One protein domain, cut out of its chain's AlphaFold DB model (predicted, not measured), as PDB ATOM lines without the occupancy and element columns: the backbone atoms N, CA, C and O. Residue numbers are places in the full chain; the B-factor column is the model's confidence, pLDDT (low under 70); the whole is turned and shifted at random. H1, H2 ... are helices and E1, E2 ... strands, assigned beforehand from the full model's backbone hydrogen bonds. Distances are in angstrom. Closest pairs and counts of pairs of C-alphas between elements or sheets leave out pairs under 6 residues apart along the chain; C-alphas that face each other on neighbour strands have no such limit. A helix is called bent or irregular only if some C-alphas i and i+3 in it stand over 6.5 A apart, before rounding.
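This is residues 28 to 99 and 121 to 131 of the 132 residues of an uncharacterized protein of Candidatus Rokubacteria bacterium (UniProt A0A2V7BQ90). A strongly twisted sheet folds over on itself: E1, E2 and E4 stand side by side, and the long bent strand E3, with E5 along it, crosses over them from E1 to E4. H1 packs along E1 and E2, on the side away from E5. The printed part has 83 residues with one named helix and five named strands: along the chain, E1 and E2 come before H1, and E3, E4 and E5 come after it; the class is mixed, helices and strands, and the sheet is branched, with the antiparallel neighbour pairs E1 and E2, E1 and E3, E2 and E4, E3 and E4, and E3 and E5. The whole is compact, with a radius of gyration of the C-alphas of 11.9 A and spans of 32 by 29 by 27 A.

E3, residues 73 to 87, has three neighbours and bends by 117 degrees at residue 84. E1, residues 28 to 35, and E4, residues 96 to 99, lie on one side of it, with N 29 and O 75 at 2.8 A and N 84 and O 99 at 2.8 A. E5, residues 124 to 130, is an edge strand on the other side, with N 78 and O 127 at 3.0 A. E2, residues 41 to 46, forms a hairpin with E1, N 32 and O 44 being 3.1 A apart, and has E4 on its other side, N 43 and O 98 being 2.9 A apart. E3 and E4 form another hairpin. H1, residues 49 to 63, is on the sheet at a height of 8.8 A, over E1 and E2, and runs along the strands, at 20 degrees to E1 on the local plane. The closest C-alphas of H1 and E1 are those of Lys 49 and Trp 30, 5.4 A apart. In H1 every O i to N i+4 pair is within hydrogen-bond range. E2 and E5 are apart.

E1 begins at C-alpha 28 (-30.618, -4.247, -16.215) and is 21.3 A long. E2 measures 17.1 A, H1 20.7 A, E3 19.1 A and E4 10.5 A. E5 measures 18.6 A and ends at C-alpha 130 (-26.448, -13.225, -16.967).

The C-alphas of Val 66 and Ser 79 are the two farthest apart, 32.4 A. Residues 100 to 120 are not printed, and C-alphas 99 and 121 are 14.5 A apart across the cut. Of the links that are printed whole, none is long. Residues 60 to 69 have pLDDT under 70.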
ATOM      1  N   THR A  28     -31.733  -3.681 -16.986       97.06
ATOM      2  CA  THR A  28     -30.618  -4.247 -16.215       97.06
ATOM      3  C   THR A  28     -30.982  -4.327 -14.742       97.06
ATOM      4  O   THR A  28     -31.432  -3.344 -14.160       97.06
ATOM      5  N   PHE A  29     -30.726  -5.482 -14.141       96.81
ATOM      6  CA  PHE A  29     -31.001  -5.777 -12.740       96.81
ATOM      7  C   PHE A  29     -29.784  -6.432 -12.089       96.81
ATOM      8  O   PHE A  29     -28.821  -6.823 -12.755       96.81
ATOM      9  N   TRP A  30     -29.846  -6.581 -10.772       96.88
ATOM     10  CA  TRP A  30     -28.975  -7.475 -10.019       96.88
ATOM     11  C   TRP A  30     -29.747  -8.713  -9.607       96.88
ATOM     12  O   TRP A  30     -30.913  -8.624  -9.247       96.88
ATOM     13  N   GLY A  31     -29.114  -9.875  -9.647       94.25
ATOM     14  CA  GLY A  31     -29.832 -11.101  -9.363       94.25
ATOM     15  C   GLY A  31     -29.004 -12.354  -9.528       94.25
ATOM     16  O   GLY A  31     -27.783 -12.308  -9.701       94.25
ATOM     17  N   TYR A  32     -29.698 -13.478  -9.474       92.00
ATOM     18  CA  TYR A  32     -29.146 -14.791  -9.759       92.00
ATOM     19  C   TYR A  32     -30.242 -15.705 -10.297       92.00
ATOM     20  O   TYR A  32     -31.427 -15.505 -10.030       92.00
ATOM     21  N   THR A  33     -29.811 -16.731 -11.020       90.19
ATOM     22  CA  THR A  33     -30.628 -17.900 -11.323       90.19
ATOM     23  C   THR A  33     -30.093 -19.088 -10.538       90.19
ATOM     24  O   THR A  33     -28.884 -19.205 -10.317       90.19
ATOM     25  N   SER A  34     -30.983 -19.969 -10.113       85.19
ATOM     26  CA  SER A  34     -30.653 -21.250  -9.498       85.19
ATOM     27  C   SER A  34     -31.315 -22.366 -10.286       85.19
ATOM     28  O   SER A  34     -32.298 -22.139 -10.985       85.19
ATOM     29  N   THR A  35     -30.781 -23.577 -10.196       84.62
ATOM     30  CA  THR A  35     -31.469 -24.773 -10.682       84.62
ATOM     31  C   THR A  35     -31.240 -25.878  -9.673       84.62
ATOM     32  O   THR A  35     -30.104 -26.090  -9.244       84.62
ATOM     33  N   ASP A  36     -32.315 -26.528  -9.242       78.75
ATOM     34  CA  ASP A  36     -32.235 -27.655  -8.322       78.75
ATOM     35  C   ASP A  36     -31.954 -28.977  -9.055       78.75
ATOM     36  O   ASP A  36     -31.894 -29.046 -10.286       78.75
ATOM     37  N   SER A  37     -31.773 -30.055  -8.293       74.56
ATOM     38  CA  SER A  37     -31.504 -31.391  -8.840       74.56
ATOM     39  C   SER A  37     -32.667 -31.984  -9.641       74.56
ATOM     40  O   SER A  37     -32.474 -32.976 -10.339       74.56
ATOM     41  N   THR A  38     -33.861 -31.399  -9.547       80.44
ATOM     42  CA  THR A  38     -35.058 -31.809 -10.291       80.44
ATOM     43  C   THR A  38     -35.260 -30.995 -11.571       80.44
ATOM     44  O   THR A  38     -36.214 -31.241 -12.305       80.44
ATOM     45  N   GLY A  39     -34.350 -30.062 -11.874       81.75
ATOM     46  CA  GLY A  39     -34.416 -29.202 -13.057       81.75
ATOM     47  C   GLY A  39     -35.327 -27.986 -12.884       81.75
ATOM     48  O   GLY A  39     -35.578 -27.266 -13.852       81.75
ATOM     49  N   ARG A  40     -35.815 -27.730 -11.667       83.75
ATOM     50  CA  ARG A  40     -36.605 -26.536 -11.368       83.75
ATOM     51  C   ARG A  40     -35.651 -25.375 -11.220       83.75
ATOM     52  O   ARG A  40     -34.691 -25.454 -10.452       83.75
ATOM     53  N   ALA A  41     -35.886 -24.323 -11.990       87.12
ATOM     54  CA  ALA A  41     -35.026 -23.156 -11.977       87.12
ATOM     55  C   ALA A  41     -35.762 -21.965 -11.390       87.12
ATOM     56  O   ALA A  41     -36.906 -21.711 -11.758       87.12
ATOM     57  N   GLU A  42     -35.089 -21.216 -10.522       89.00
ATOM     58  CA  GLU A  42     -35.627 -19.995  -9.933       89.00
ATOM     59  C   GLU A  42     -34.811 -18.785 -10.379       89.00
ATOM     60  O   GLU A  42     -33.606 -18.871 -10.634       89.00
ATOM     61  N   LEU A  43     -35.479 -17.640 -10.448       92.56
ATOM     62  CA  LEU A  43     -34.894 -16.340 -10.735       92.56
ATOM     63  C   LEU A  43     -35.200 -15.386  -9.584       92.56
ATOM     64  O   LEU A  43     -36.349 -15.259  -9.160       92.56
ATOM     65  N   LEU A  44     -34.183 -14.645  -9.157       93.56
ATOM     66  CA  LEU A  44     -34.344 -13.422  -8.384       93.56
ATOM     67  C   LEU A  44     -33.755 -12.257  -9.180       93.56
ATOM     68  O   LEU A  44     -32.603 -12.337  -9.606       93.56
ATOM     69  N   ALA A  45     -34.500 -11.160  -9.299       94.81
ATOM     70  CA  ALA A  45     -34.001  -9.893  -9.822       94.81
ATOM     71  C   ALA A  45     -34.402  -8.728  -8.904       94.81
ATOM     72  O   ALA A  45     -35.536  -8.650  -8.443       94.81
ATOM     73  N   THR A  46     -33.479  -7.808  -8.648       95.56
ATOM     74  CA  THR A  46     -33.653  -6.619  -7.802       95.56
ATOM     75  C   THR A  46     -33.054  -5.391  -8.495       95.56
ATOM     76  O   THR A  46     -32.172  -5.536  -9.350       95.56
ATOM     77  N   PRO A  47     -33.482  -4.166  -8.137       95.56
ATOM     78  CA  PRO A  47     -32.967  -2.947  -8.769       95.56
ATOM     79  C   PRO A  47     -31.475  -2.696  -8.488       95.56
ATOM     80  O   PRO A  47     -30.775  -2.117  -9.316       95.56
ATOM     81  N   ASP A  48     -30.960  -3.157  -7.346       95.56
ATOM     82  CA  ASP A  48     -29.584  -2.910  -6.913       95.56
ATOM     83  C   ASP A  48     -28.919  -4.138  -6.265       95.56
ATOM     84  O   ASP A  48     -29.579  -5.103  -5.860       95.56
ATOM     85  N   LYS A  49     -27.580  -4.099  -6.186       94.75
ATOM     86  CA  LYS A  49     -26.755  -5.170  -5.611       94.75
ATOM     87  C   LYS A  49     -27.027  -5.396  -4.116       94.75
ATOM     88  O   LYS A  49     -27.197  -6.560  -3.751       94.75
ATOM     89  N   PRO A  50     -27.071  -4.364  -3.245       94.56
ATOM     90  CA  PRO A  50     -27.384  -4.559  -1.826       94.56
ATOM     91  C   PRO A  50     -28.690  -5.324  -1.572       94.56
ATOM     92  O   PRO A  50     -28.724  -6.230  -0.740       94.56
ATOM     93  N   SER A  51     -29.745  -5.001  -2.319       93.44
ATOM     94  CA  SER A  51     -31.050  -5.656  -2.238       93.44
ATOM     95  C   SER A  51     -30.968  -7.129  -2.631       93.44
ATOM     96  O   SER A  51     -31.511  -7.979  -1.923       93.44
ATOM     97  N   CYS A  52     -30.228  -7.448  -3.701       93.38
ATOM     98  CA  CYS A  52     -29.979  -8.832  -4.102       93.38
ATOM     99  C   CYS A  52     -29.253  -9.609  -2.999       93.38
ATOM    100  O   CYS A  52     -29.678 -10.700  -2.629       93.38
ATOM    101  N   GLU A  53     -28.172  -9.050  -2.446       91.62
ATOM    102  CA  GLU A  53     -27.365  -9.730  -1.426       91.62
ATOM    103  C   GLU A  53     -28.164  -9.992  -0.145       91.62
ATOM    104  O   GLU A  53     -28.079 -11.074   0.439       91.62
ATOM    105  N   LYS A  54     -29.005  -9.033   0.260       88.31
ATOM    106  CA  LYS A  54     -29.915  -9.198   1.397       88.31
ATOM    107  C   LYS A  54     -30.941 -10.301   1.140       88.31
ATOM    108  O   LYS A  54     -31.104 -11.188   1.975       88.31
ATOM    109  N   ALA A  55     -31.601 -10.269  -0.017       86.25
ATOM    110  CA  ALA A  55     -32.582 -11.278  -0.410       86.25
ATOM    111  C   ALA A  55     -31.957 -12.678  -0.492       86.25
ATOM    112  O   ALA A  55     -32.532 -13.649  -0.002       86.25
ATOM    113  N   ARG A  56     -30.742 -12.776  -1.039       83.44
ATOM    114  CA  ARG A  56     -29.947 -14.004  -1.073       83.44
ATOM    115  C   ARG A  56     -29.688 -14.555   0.328       83.44
ATOM    116  O   ARG A  56     -29.922 -15.738   0.558       83.44
ATOM    117  N   ALA A  57     -29.228 -13.717   1.259       79.81
ATOM    118  CA  ALA A  57     -28.970 -14.135   2.635       79.81
ATOM    119  C   ALA A  57     -30.240 -14.674   3.316       79.81
ATOM    120  O   ALA A  57     -30.198 -15.709   3.978       79.81
ATOM    121  N   THR A  58     -31.388 -14.022   3.103       75.25
ATOM    122  CA  THR A  58     -32.685 -14.504   3.599       75.25
ATOM    123  C   THR A  58     -33.094 -15.827   2.952       75.25
ATOM    124  O   THR A  58     -33.557 -16.726   3.652       75.25
ATOM    125  N   HIS A  59     -32.894 -15.984   1.642       70.50
ATOM    126  CA  HIS A  59     -33.263 -17.208   0.935       70.50
ATOM    127  C   HIS A  59     -32.458 -18.418   1.429       70.50
ATOM    128  O   HIS A  59     -33.040 -19.457   1.727       70.50
ATOM    129  N   VAL A  60     -31.145 -18.260   1.632       59.91
ATOM    130  CA  VAL A  60     -30.279 -19.305   2.209       59.91
ATOM    131  C   VAL A  60     -30.762 -19.729   3.603       59.91
ATOM    132  O   VAL A  60     -30.824 -20.922   3.899       59.91
ATOM    133  N   MET A  61     -31.164 -18.769   4.441       54.66
ATOM    134  CA  MET A  61     -31.666 -19.045   5.792       54.66
ATOM    135  C   MET A  61     -33.013 -19.787   5.790       54.66
ATOM    136  O   MET A  61     -33.219 -20.690   6.597       54.66
ATOM    137  N   VAL A  62     -33.934 -19.416   4.892       56.69
ATOM    138  CA  VAL A  62     -35.304 -19.963   4.854       56.69
ATOM    139  C   VAL A  62     -35.373 -21.299   4.116       56.69
ATOM    140  O   VAL A  62     -36.039 -22.220   4.583       56.69
ATOM    141  N   ALA A  63     -34.677 -21.432   2.987       55.31
ATOM    142  CA  ALA A  63     -34.740 -22.634   2.159       55.31
ATOM    143  C   ALA A  63     -33.903 -23.796   2.716       55.31
ATOM    144  O   ALA A  63     -34.003 -24.909   2.203       55.31
ATOM    145  N   LYS A  64     -33.058 -23.557   3.737       49.84
ATOM    146  CA  LYS A  64     -32.064 -24.522   4.253       49.84
ATOM    147  C   LYS A  64     -31.253 -25.191   3.128       49.84
ATOM    148  O   LYS A  64     -30.771 -26.313   3.278       49.84
ATOM    149  N   MET A  65     -31.122 -24.516   1.985       48.25
ATOM    150  CA  MET A  65     -30.407 -25.014   0.820       48.25
ATOM    151  C   MET A  65     -28.916 -24.817   1.071       48.25
ATOM    152  O   MET A  65     -28.390 -23.714   0.970       48.25
ATOM    153  N   VAL A  66     -28.241 -25.906   1.432       44.34
ATOM    154  CA  VAL A  66     -26.808 -25.915   1.758       44.34
ATOM    155  C   VAL A  66     -25.921 -25.832   0.501       44.34
ATOM    156  O   VAL A  66     -24.728 -25.579   0.616       44.34
ATOM    157  N   ALA A  67     -26.455 -26.022  -0.710       45.84
ATOM    158  CA  ALA A  67     -25.624 -26.570  -1.786       45.84
ATOM    159  C   ALA A  67     -25.333 -25.689  -3.015       45.84
ATOM    160  O   ALA A  67     -24.535 -26.124  -3.840       45.84
ATOM    161  N   VAL A  68     -25.896 -24.484  -3.179       51.97
ATOM    162  CA  VAL A  68     -25.557 -23.663  -4.362       51.97
ATOM    163  C   VAL A  68     -25.184 -22.240  -3.949       51.97
ATOM    164  O   VAL A  68     -26.032 -21.512  -3.430       51.97
ATOM    165  N   PRO A  69     -23.925 -21.807  -4.160       55.00
ATOM    166  CA  PRO A  69     -23.530 -20.431  -3.926       55.00
ATOM    167  C   PRO A  69     -24.193 -19.555  -4.988       55.00
ATOM    168  O   PRO A  69     -23.663 -19.332  -6.075       55.00
ATOM    169  N   PHE A  70     -25.379 -19.045  -4.676       73.69
ATOM    170  CA  PHE A  70     -25.974 -17.971  -5.450       73.69
ATOM    171  C   PHE A  70     -25.044 -16.759  -5.332       73.69
ATOM    172  O   PHE A  70     -24.629 -16.389  -4.234       73.69
ATOM    173  N   VAL A  71     -24.656 -16.161  -6.455       85.00
ATOM    174  CA  VAL A  71     -23.837 -14.943  -6.462       85.00
ATOM    175  C   VAL A  71     -24.617 -13.882  -7.201       85.00
ATOM    176  O   VAL A  71     -24.898 -14.043  -8.391       85.00
ATOM    177  N   CYS A  72     -24.942 -12.807  -6.486       91.75
ATOM    178  CA  CYS A  72     -25.585 -11.642  -7.063       91.75
ATOM    179  C   CYS A  72     -24.680 -11.024  -8.123       91.75
ATOM    180  O   CYS A  72     -23.592 -10.522  -7.833       91.75
ATOM    181  N   ARG A  73     -25.157 -11.047  -9.360       94.31
ATOM    182  CA  ARG A  73     -24.478 -10.487 -10.525       94.31
ATOM    183  C   ARG A  73     -25.445  -9.642 -11.330       94.31
ATOM    184  O   ARG A  73     -26.654  -9.689 -11.104       94.31
ATOM    185  N   ARG A  74     -24.915  -8.853 -12.261       96.75
ATOM    186  CA  ARG A  74     -25.778  -8.139 -13.197       96.75
ATOM    187  C   ARG A  74     -26.457  -9.139 -14.124       96.75
ATOM    188  O   ARG A  74     -25.840 -10.104 -14.574       96.75
ATOM    189  N   LEU A  75     -27.719  -8.883 -14.417       95.75
ATOM    190  CA  LEU A  75     -28.486  -9.604 -15.415       95.75
ATOM    191  C   LEU A  75     -29.288  -8.615 -16.251       95.75
ATOM    192  O   LEU A  75     -29.615  -7.518 -15.796       95.75
ATOM    193  N   VAL A  76     -29.591  -9.007 -17.478       97.06
ATOM    194  CA  VAL A  76     -30.479  -8.267 -18.368       97.06
ATOM    195  C   VAL A  76     -31.759  -9.071 -18.516       97.06
ATOM    196  O   VAL A  76     -31.700 -10.251 -18.865       97.06
ATOM    197  N   ILE A  77     -32.891  -8.424 -18.244       96.56
ATOM    198  CA  ILE A  77     -34.222  -8.950 -18.535       96.56
ATOM    199  C   ILE A  77     -34.715  -8.312 -19.830       96.56
ATOM    200  O   ILE A  77     -34.675  -7.089 -19.995       96.56
ATOM    201  N   SER A  78     -35.188  -9.144 -20.745       95.69
ATOM    202  CA  SER A  78     -35.781  -8.736 -22.017       95.69
ATOM    203  C   SER A  78     -37.061  -9.522 -22.289       95.69
ATOM    204  O   SER A  78     -37.444 -10.404 -21.521       95.69
ATOM    205  N   SER A  79     -37.718  -9.250 -23.417       92.44
ATOM    206  CA  SER A  79     -38.725 -10.169 -23.951       92.44
ATOM    207  C   SER A  79     -38.102 -11.547 -24.200       92.44
ATOM    208  O   SER A  79     -36.999 -11.630 -24.748       92.44
ATOM    209  N   GLY A  80     -38.799 -12.612 -23.817       92.19
ATOM    210  CA  GLY A  80     -38.352 -14.000 -23.951       92.19
ATOM    211  C   GLY A  80     -39.224 -14.931 -23.110       92.19
ATOM    212  O   GLY A  80     -40.244 -14.489 -22.590       92.19
ATOM    213  N   ALA A  81     -38.840 -16.200 -22.987       92.50
ATOM    214  CA  ALA A  81     -39.581 -17.206 -22.218       92.50
ATOM    215  C   ALA A  81     -38.647 -18.164 -21.454       92.50
ATOM    216  O   ALA A  81     -38.982 -19.327 -21.249       92.50
ATOM    217  N   ASP A  82     -37.475 -17.668 -21.046       94.56
ATOM    218  CA  ASP A  82     -36.523 -18.416 -20.218       94.56
ATOM    219  C   ASP A  82     -37.085 -18.610 -18.801       94.56
ATOM    220  O   ASP A  82     -36.902 -19.655 -18.179       94.56
ATOM    221  N   PHE A  83     -37.790 -17.588 -18.301       95.62
ATOM    222  CA  PHE A  83     -38.450 -17.578 -17.001       95.62
ATOM    223  C   PHE A  83     -39.836 -16.940 -17.084       95.62
ATOM    224  O   PHE A  83     -40.121 -16.114 -17.948       95.62
ATOM    225  N   TRP A  84     -40.677 -17.280 -16.119       95.56
ATOM    226  CA  TRP A  84     -41.946 -16.643 -15.811       95.56
ATOM    227  C   TRP A  84     -41.804 -15.895 -14.495       95.56
ATOM    228  O   TRP A  84     -41.406 -16.498 -13.500       95.56
ATOM    229  N   VAL A  85     -42.112 -14.597 -14.481       93.56
ATOM    230  CA  VAL A  85     -41.857 -13.721 -13.330       93.56
ATOM    231  C   VAL A  85     -43.107 -13.060 -12.776       93.56
ATOM    232  O   VAL A  85     -44.053 -12.750 -13.501       93.56
ATOM    233  N   VAL A  86     -43.059 -12.774 -11.477       92.12
ATOM    234  CA  VAL A  86     -44.030 -11.968 -10.733       92.12
ATOM    235  C   VAL A  86     -43.316 -10.967  -9.821       92.12
ATOM    236  O   VAL A  86     -42.183 -11.222  -9.395       92.12
ATOM    237  N   PRO A  87     -43.955  -9.831  -9.488       90.62
ATOM    238  CA  PRO A  87     -43.402  -8.890  -8.523       90.62
ATOM    239  C   PRO A  87     -43.140  -9.559  -7.169       90.62
ATOM    240  O   PRO A  87     -43.998 -10.277  -6.642       90.62
ATOM    241  N   ALA A  88     -41.971  -9.287  -6.593       88.56
ATOM    242  CA  ALA A  88     -41.571  -9.794  -5.289       88.56
ATOM    243  C   ALA A  88     -42.077  -8.866  -4.172       88.56
ATOM    244  O   ALA A  88     -41.546  -7.772  -3.995       88.56
ATOM    245  N   ILE A  89     -43.087  -9.278  -3.399       85.00
ATOM    246  CA  ILE A  89     -43.783  -8.356  -2.467       85.00
ATOM    247  C   ILE A  89     -43.035  -8.088  -1.166       85.00
ATOM    248  O   ILE A  89     -43.301  -7.105  -0.485       85.00
ATOM    249  N   TYR A  90     -42.116  -8.979  -0.804       82.19
ATOM    250  CA  TYR A  90     -41.311  -8.862   0.411       82.19
ATOM    251  C   TYR A  90     -39.951  -8.203   0.153       82.19
ATOM    252  O   TYR A  90     -39.117  -8.122   1.054       82.19
ATOM    253  N   LEU A  91     -39.714  -7.764  -1.083       86.06
ATOM    254  CA  LEU A  91     -38.493  -7.110  -1.524       86.06
ATOM    255  C   LEU A  91     -38.795  -5.665  -1.946       86.06
ATOM    256  O   LEU A  91     -39.962  -5.302  -2.100       86.06
ATOM    257  N   PRO A  92     -37.765  -4.815  -2.120       88.62
ATOM    258  CA  PRO A  92     -37.958  -3.463  -2.630       88.62
ATOM    259  C   PRO A  92     -38.740  -3.447  -3.947       88.62
ATOM    260  O   PRO A  92     -38.685  -4.404  -4.725       88.62
ATOM    261  N   ALA A  93     -39.428  -2.338  -4.223       87.19
ATOM    262  CA  ALA A  93     -40.136  -2.144  -5.485       87.19
ATOM    263  C   ALA A  93     -39.227  -2.422  -6.698       87.19
ATOM    264  O   ALA A  93     -38.010  -2.247  -6.631       87.19
ATOM    265  N   ALA A  94     -39.830  -2.866  -7.804       89.69
ATOM    266  CA  ALA A  94     -39.122  -3.345  -8.997       89.69
ATOM    267  C   ALA A  94     -38.222  -4.581  -8.768       89.69
ATOM    268  O   ALA A  94     -37.337  -4.856  -9.578       89.69
ATOM    269  N   SER A  95     -38.468  -5.346  -7.699       91.19
ATOM    270  CA  SER A  95     -37.917  -6.693  -7.532       91.19
ATOM    271  C   SER A  95     -38.877  -7.751  -8.066       91.19
ATOM    272  O   SER A  95     -40.098  -7.607  -7.982       91.19
ATOM    273  N   TRP A  96     -38.315  -8.838  -8.579       92.81
ATOM    274  CA  TRP A  96     -39.034  -9.901  -9.266       92.81
ATOM    275  C   TRP A  96     -38.528 -11.262  -8.812       92.81
ATOM    276  O   TRP A  96     -37.330 -11.458  -8.596       92.81
ATOM    277  N   LEU A  97     -39.461 -12.199  -8.691       91.75
ATOM    278  CA  LEU A  97     -39.188 -13.621  -8.524       91.75
ATOM    279  C   LEU A  97     -39.697 -14.351  -9.757       91.75
ATOM    280  O   LEU A  97     -40.690 -13.926 -10.348       91.75
ATOM    281  N   GLY A  98     -39.060 -15.454 -10.128       91.94
ATOM    282  CA  GLY A  98     -39.536 -16.258 -11.241       91.94
ATOM    283  C   GLY A  98     -39.145 -17.718 -11.177       91.94
ATOM    284  O   GLY A  98     -38.297 -18.109 -10.378       91.94
ATOM    285  N   ALA A  99     -39.778 -18.494 -12.049       92.88
ATOM    286  CA  ALA A  99     -39.515 -19.909 -12.266       92.88
ATOM    287  C   ALA A  99     -39.418 -20.219 -13.766       92.88
ATOM    288  O   ALA A  99     -39.861 -19.419 -14.587       92.88
ATOM    289  N   ARG A 121     -52.052 -10.916 -10.173       73.44
ATOM    290  CA  ARG A 121     -50.760 -10.833 -10.848       73.44
ATOM    291  C   ARG A 121     -50.595 -12.047 -11.737       73.44
ATOM    292  O   ARG A 121     -50.579 -13.186 -11.291       73.44
ATOM    293  N   GLN A 122     -50.470 -11.784 -13.026       83.12
ATOM    294  CA  GLN A 122     -50.186 -12.827 -13.992       83.12
ATOM    295  C   GLN A 122     -48.681 -12.940 -14.170       83.12
ATOM    296  O   GLN A 122     -48.026 -11.939 -14.467       83.12
ATOM    297  N   CYS A 123     -48.164 -14.160 -14.037       90.50
ATOM    298  CA  CYS A 123     -46.803 -14.492 -14.426       90.50
ATOM    299  C   CYS A 123     -46.524 -14.028 -15.856       90.50
ATOM    300  O   CYS A 123     -47.257 -14.390 -16.780       90.50
ATOM    301  N   GLN A 124     -45.472 -13.232 -16.018       92.88
ATOM    302  CA  GLN A 124     -45.051 -12.694 -17.308       92.88
ATOM    303  C   GLN A 124     -43.823 -13.455 -17.812       92.88
ATOM    304  O   GLN A 124     -42.890 -13.650 -17.032       92.88
ATOM    305  N   PRO A 125     -43.790 -13.885 -19.082       95.38
ATOM    306  CA  PRO A 125     -42.618 -14.540 -19.637       95.38
ATOM    307  C   PRO A 125     -41.516 -13.506 -19.911       95.38
ATOM    308  O   PRO A 125     -41.788 -12.398 -20.387       95.38
ATOM    309  N   VAL A 126     -40.272 -13.860 -19.596       95.94
ATOM    310  CA  VAL A 126     -39.090 -13.023 -19.816       95.94
ATOM    311  C   VAL A 126     -37.894 -13.837 -20.296       95.94
ATOM    312  O   VAL A 126     -37.751 -15.020 -19.987       95.94
ATOM    313  N   GLY A 127     -37.013 -13.179 -21.043       96.31
ATOM    314  CA  GLY A 127     -35.674 -13.669 -21.346       96.31
ATOM    315  C   GLY A 127     -34.678 -13.152 -20.312       96.31
ATOM    316  O   GLY A 127     -34.786 -12.001 -19.881       96.31
ATOM    317  N   VAL A 128     -33.713 -13.982 -19.915       95.75
ATOM    318  CA  VAL A 128     -32.705 -13.635 -18.905       95.75
ATOM    319  C   VAL A 128     -31.311 -13.928 -19.425       95.75
ATOM    320  O   VAL A 128     -30.945 -15.066 -19.708       95.75
ATOM    321  N   ARG A 129     -30.474 -12.891 -19.447       95.38
ATOM    322  CA  ARG A 129     -29.049 -13.020 -19.742       95.38
ATOM    323  C   ARG A 129     -28.220 -12.603 -18.537       95.38
ATOM    324  O   ARG A 129     -28.230 -11.436 -18.149       95.38
ATOM    325  N   LEU A 130     -27.455 -13.539 -17.980       90.56
ATOM    326  CA  LEU A 130     -26.448 -13.225 -16.967       90.56
ATOM    327  C   LEU A 130     -25.284 -12.465 -17.607       90.56
ATOM    328  O   LEU A 130     -24.806 -12.827 -18.686       90.56
ATOM    329  N   MET A 131     -24.827 -11.412 -16.938       89.56
ATOM    330  CA  MET A 131     -23.608 -10.713 -17.325       89.56
ATOM    331  C   MET A 131     -22.399 -11.359 -16.633       89.56
ATOM    332  O   MET A 131     -22.536 -11.798 -15.482       89.56
TER     333      MET A 131